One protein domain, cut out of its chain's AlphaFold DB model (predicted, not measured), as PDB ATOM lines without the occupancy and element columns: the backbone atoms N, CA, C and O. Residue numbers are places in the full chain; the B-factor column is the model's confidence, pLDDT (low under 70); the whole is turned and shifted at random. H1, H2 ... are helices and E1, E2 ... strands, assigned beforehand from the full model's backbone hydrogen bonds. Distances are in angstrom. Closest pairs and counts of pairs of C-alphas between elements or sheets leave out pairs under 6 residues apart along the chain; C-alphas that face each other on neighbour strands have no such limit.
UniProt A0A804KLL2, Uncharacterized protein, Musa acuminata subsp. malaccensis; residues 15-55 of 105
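AT A GLANCE: This is residues 15 to 55 of the 105 residues of an uncharacterized protein of Musa acuminata subsp. malaccensis (UniProt A0A804KLL2). This is a rod with little regular structure: helix H1 lies towards one end, the short strands E1 and E2 run side by side, and the long loop of residues 33 to 51 reaches the other end and folds back. The printed part has 41 residues, with H1, E1 and E2 in that order; the sheet, E1 beside E2, is parallel. The class is mixed, helices and strands, with only 16 residues in named elements. It is only just loose, close to compact, with a radius of gyration of the C-alphas of 11.3 A and spans of 36 by 15 by 12 A.

HOW THE PARTS SIT: Start at H1, residues 15 to 24, where every O i to N i+4 pair is within hydrogen-bond range. Look next at E1, residues 30 to 32, and E2, residues 52 to 54: they are parallel neighbours at 32 degrees. C-alphas 30 and 52 face each other at 4.6 A; N 31 and O 52 are within hydrogen-bond range at 2.9 A. H1 and E2 are apart.

IN THESE COORDINATES: Find C-alpha 15 at (40.641, 48.449, -23.508); from there H1 runs 14.1 A to C-alpha 24. E1 covers 7.2 A, and E2 covers 6.4 A to C-alpha 54 at (34.763, 35.214, -26.966).

THE WHOLE: The C-alphas farthest apart, of Asn 25 and Asn 38, are 35.9 A apart. The link from E1 to E2 is long, 19 residues. The printed part has no cut, and no printed residue is under 70 in pLDDT.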
ATOM      1  N   ILE A  15      40.519  49.629 -22.648       96.56
ATOM      2  CA  ILE A  15      40.641  48.449 -23.508       96.56
ATOM      3  C   ILE A  15      40.207  48.807 -24.927       96.56
ATOM      4  O   ILE A  15      40.898  48.441 -25.883       96.56
ATOM      5  N   ALA A  16      39.116  49.560 -25.088       96.69
ATOM      6  CA  ALA A  16      38.662  50.033 -26.393       96.69
ATOM      7  C   ALA A  16      39.713  50.916 -27.083       96.69
ATOM      8  O   ALA A  16      40.089  50.647 -28.225       96.69
ATOM      9  N   ILE A  17      40.240  51.918 -26.374       97.00
ATOM     10  CA  ILE A  17      41.249  52.848 -26.904       97.00
ATOM     11  C   ILE A  17      42.538  52.101 -27.262       97.00
ATOM     12  O   ILE A  17      43.071  52.273 -28.360       97.00
ATOM     13  N   GLY A  18      43.047  51.259 -26.360       96.81
ATOM     14  CA  GLY A  18      44.282  50.511 -26.592       96.81
ATOM     15  C   GLY A  18      44.151  49.525 -27.752       96.81
ATOM     16  O   GLY A  18      44.994  49.498 -28.651       96.81
ATOM     17  N   SER A  19      43.062  48.753 -27.779       97.50
ATOM     18  CA  SER A  19      42.809  47.772 -28.841       97.50
ATOM     19  C   SER A  19      42.622  48.415 -30.212       97.50
ATOM     20  O   SER A  19      43.082  47.848 -31.199       97.50
ATOM     21  N   PHE A  20      42.025  49.606 -30.288       97.69
ATOM     22  CA  PHE A  20      41.860  50.325 -31.549       97.69
ATOM     23  C   PHE A  20      43.211  50.611 -32.217       97.69
ATOM     24  O   PHE A  20      43.404  50.280 -33.386       97.69
ATOM     25  N   HIS A  21      44.183  51.129 -31.460       98.06
ATOM     26  CA  HIS A  21      45.531  51.391 -31.974       98.06
ATOM     27  C   HIS A  21      46.256  50.104 -32.390       98.06
ATOM     28  O   HIS A  21      46.995  50.092 -33.375       98.06
ATOM     29  N   VAL A  22      46.044  49.002 -31.669       97.88
ATOM     30  CA  VAL A  22      46.616  47.691 -32.014       97.88
ATOM     31  C   VAL A  22      46.042  47.186 -33.345       97.88
ATOM     32  O   VAL A  22      46.804  46.815 -34.241       97.88
ATOM     33  N   VAL A  23      44.720  47.266 -33.521       98.12
ATOM     34  CA  VAL A  23      44.033  46.858 -34.758       98.12
ATOM     35  C   VAL A  23      44.409  47.752 -35.940       98.12
ATOM     36  O   VAL A  23      44.618  47.240 -37.039       98.12
ATOM     37  N   GLN A  24      44.592  49.060 -35.731       98.06
ATOM     38  CA  GLN A  24      45.098  49.974 -36.765       98.06
ATOM     39  C   GLN A  24      46.480  49.573 -37.297       98.06
ATOM     40  O   GLN A  24      46.788  49.837 -38.457       98.06
ATOM     41  N   ASN A  25      47.293  48.899 -36.482       98.25
ATOM     42  CA  ASN A  25      48.598  48.369 -36.878       98.25
ATOM     43  C   ASN A  25      48.527  46.929 -37.426       98.25
ATOM     44  O   ASN A  25      49.549  46.254 -37.532       98.25
ATOM     45  N   GLY A  26      47.332  46.443 -37.776       97.88
ATOM     46  CA  GLY A  26      47.136  45.125 -38.383       97.88
ATOM     47  C   GLY A  26      47.248  43.954 -37.405       97.88
ATOM     48  O   GLY A  26      47.383  42.812 -37.839       97.88
ATOM     49  N   ILE A  27      47.196  44.212 -36.095       98.50
ATOM     50  CA  ILE A  27      47.289  43.182 -35.058       98.50
ATOM     51  C   ILE A  27      45.886  42.883 -34.521       98.50
ATOM     52  O   ILE A  27      45.160  43.774 -34.090       98.50
ATOM     53  N   ILE A  28      45.503  41.607 -34.524       98.12
ATOM     54  CA  ILE A  28      44.185  41.168 -34.049       98.12
ATOM     55  C   ILE A  28      44.123  41.206 -32.520       98.12
ATOM     56  O   ILE A  28      45.034  40.735 -31.836       98.12
ATOM     57  N   VAL A  29      43.000  41.690 -31.986       98.19
ATOM     58  CA  VAL A  29      42.705  41.686 -30.551       98.19
ATOM     59  C   VAL A  29      41.532  40.754 -30.258       98.19
ATOM     60  O   VAL A  29      40.448  40.892 -30.820       98.19
ATOM     61  N   VAL A  30      41.756  39.808 -29.346       98.31
ATOM     62  CA  VAL A  30      40.750  38.850 -28.864       98.31
ATOM     63  C   VAL A  30      40.533  39.084 -27.377       98.31
ATOM     64  O   VAL A  30      41.517  39.134 -26.634       98.31
ATOM     65  N   CYS A  31      39.287  39.184 -26.920       97.69
ATOM     66  CA  CYS A  31      38.934  39.403 -25.517       97.69
ATOM     67  C   CYS A  31      37.865  38.425 -25.025       97.69
ATOM     68  O   CYS A  31      37.067  37.922 -25.809       97.69
ATOM     69  N   SER A  32      37.824  38.165 -23.719       97.50
ATOM     70  CA  SER A  32      36.726  37.408 -23.108       97.50
ATOM     71  C   SER A  32      35.449  38.245 -23.002       97.50
ATOM     72  O   SER A  32      35.528  39.438 -22.719       97.50
ATOM     73  N   ALA A  33      34.290  37.598 -23.105       97.00
ATOM     74  CA  ALA A  33      32.970  38.202 -22.898       97.00
ATOM     75  C   ALA A  33      32.643  38.556 -21.429       97.00
ATOM     76  O   ALA A  33      31.625  39.192 -21.173       97.00
ATOM     77  N   GLY A  34      33.474  38.128 -20.471       95.50
ATOM     78  CA  GLY A  34      33.198  38.232 -19.034       95.50
ATOM     79  C   GLY A  34      32.468  37.005 -18.473       95.50
ATOM     80  O   GLY A  34      32.075  36.104 -19.212       95.50
ATOM     81  N   ASN A  35      32.308  36.962 -17.145       95.56
ATOM     82  CA  ASN A  35      31.725  35.822 -16.412       95.56
ATOM     83  C   ASN A  35      30.376  36.157 -15.744       95.56
ATOM     84  O   ASN A  35      29.877  35.386 -14.929       95.56
ATOM     85  N   SER A  36      29.778  37.298 -16.094       95.00
ATOM     86  CA  SER A  36      28.578  37.860 -15.454       95.00
ATOM     87  C   SER A  36      27.260  37.410 -16.098       95.00
ATOM     88  O   SER A  36      26.230  38.061 -15.940       95.00
ATOM     89  N   GLY A  37      27.265  36.286 -16.824       93.38
ATOM     90  CA  GLY A  37      26.110  35.812 -17.599       93.38
ATOM     91  C   GLY A  37      24.847  35.537 -16.771       93.38
ATOM     92  O   GLY A  37      23.738  35.574 -17.298       93.38
ATOM     93  N   ASN A  38      24.990  35.305 -15.463       94.50
ATOM     94  CA  ASN A  38      23.876  35.115 -14.531       94.50
ATOM     95  C   ASN A  38      23.069  36.398 -14.248       94.50
ATOM     96  O   ASN A  38      21.973  36.299 -13.705       94.50
ATOM     97  N   GLN A  39      23.580  37.578 -14.612       94.19
ATOM     98  CA  GLN A  39      22.897  38.864 -14.414       94.19
ATOM     99  C   GLN A  39      21.821  39.145 -15.477       94.19
ATOM    100  O   GLN A  39      21.033  40.073 -15.329       94.19
ATOM    101  N   GLY A  40      21.759  38.327 -16.532       94.31
ATOM    102  CA  GLY A  40      20.770  38.431 -17.602       94.31
ATOM    103  C   GLY A  40      21.356  38.865 -18.952       94.31
ATOM    104  O   GLY A  40      22.582  38.947 -19.116       94.31
ATOM    105  N   PRO A  41      20.486  39.096 -19.954       94.94
ATOM    106  CA  PRO A  41      20.892  39.534 -21.287       94.94
ATOM    107  C   PRO A  41      21.658  40.861 -21.250       94.94
ATOM    108  O   PRO A  41      21.311  41.755 -20.486       94.94
ATOM    109  N   GLY A  42      22.676  41.005 -22.105       92.81
ATOM    110  CA  GLY A  42      23.474  42.236 -22.196       92.81
ATOM    111  C   GLY A  42      24.630  42.346 -21.195       92.81
ATOM    112  O   GLY A  42      25.309  43.361 -21.179       92.81
ATOM    113  N   SER A  43      24.912  41.300 -20.416       94.56
ATOM    114  CA  SER A  43      26.020  41.242 -19.440       94.56
ATOM    115  C   SER A  43      27.430  41.070 -20.044       94.56
ATOM    116  O   SER A  43      28.392  40.834 -19.313       94.56
ATOM    117  N   VAL A  44      27.565  41.152 -21.373       95.56
ATOM    118  CA  VAL A  44      28.836  40.973 -22.096       95.56
ATOM    119  C   VAL A  44      29.728  42.213 -21.986       95.56
ATOM    120  O   VAL A  44      29.244  43.335 -22.088       95.56
ATOM    121  N   THR A  45      31.038  42.010 -21.837       95.75
ATOM    122  CA  THR A  45      32.064  43.070 -21.814       95.75
ATOM    123  C   THR A  45      32.921  43.062 -23.084       95.75
ATOM    124  O   THR A  45      32.797  42.162 -23.917       95.75
ATOM    125  N   ASN A  46      33.791  44.068 -23.263       96.50
ATOM    126  CA  ASN A  46      34.664  44.201 -24.439       96.50
ATOM    127  C   ASN A  46      33.884  44.259 -25.772       96.50
ATOM    128  O   ASN A  46      34.195  43.542 -26.716       96.50
ATOM    129  N   VAL A  47      32.838  45.083 -25.852       95.81
ATOM    130  CA  VAL A  47      31.820  45.036 -26.926       95.81
ATOM    131  C   VAL A  47      32.130  45.883 -28.167       95.81
ATOM    132  O   VAL A  47      31.271  46.059 -29.031       95.81
ATOM    133  N   VAL A  48      33.335  46.443 -28.270       96.19
ATOM    134  CA  VAL A  48      33.704  47.302 -29.405       96.19
ATOM    135  C   VAL A  48      33.885  46.497 -30.698       96.19
ATOM    136  O   VAL A  48      34.384  45.371 -30.665       96.19
ATOM    137  N   PRO A  49      33.531  47.068 -31.865       96.06
ATOM    138  CA  PRO A  49      33.393  46.302 -33.107       96.06
ATOM    139  C   PRO A  49      34.711  45.761 -33.675       96.06
ATOM    140  O   PRO A  49      34.689  44.889 -34.540       96.06
ATOM    141  N   TRP A  50      35.858  46.272 -33.222       97.00
ATOM    142  CA  TRP A  50      37.186  45.826 -33.655       97.00
ATOM    143  C   TRP A  50      37.802  44.740 -32.757       97.00
ATOM    144  O   TRP A  50      38.907  44.278 -33.040       97.00
ATOM    145  N   ILE A  51      37.119  44.323 -31.685       97.56
ATOM    146  CA  ILE A  51      37.556  43.224 -30.816       97.56
ATOM    147  C   ILE A  51      36.784  41.945 -31.159       97.56
ATOM    148  O   ILE A  51      35.567  41.953 -31.327       97.56
ATOM    149  N   PHE A  52      37.491  40.813 -31.194       98.06
ATOM    150  CA  PHE A  52      36.856  39.496 -31.182       98.06
ATOM    151  C   PHE A  52      36.495  39.098 -29.749       98.06
ATOM    152  O   PHE A  52      37.368  38.703 -28.972       98.06
ATOM    153  N   THR A  53      35.212  39.179 -29.409       97.56
ATOM    154  CA  THR A  53      34.703  38.879 -28.061       97.56
ATOM    155  C   THR A  53      34.249  37.429 -27.955       97.56
ATOM    156  O   THR A  53      33.366  36.981 -28.683       97.56
ATOM    157  N   VAL A  54      34.873  36.676 -27.049       98.25
ATOM    158  CA  VAL A  54      34.763  35.214 -26.966       98.25
ATOM    159  C   VAL A  54      34.022  34.798 -25.697       98.25
ATOM    160  O   VAL A  54      34.440  35.122 -24.583       98.25
ATOM    161  N   GLY A  55      32.926  34.056 -25.874       96.69
ATOM    162  CA  GLY A  55      32.185  33.413 -24.787       96.69
ATOM    163  C   GLY A  55      32.825  32.101 -24.328       96.69
ATOM    164  O   GLY A  55      33.584  31.467 -25.063       96.69
TER     165      GLY A  55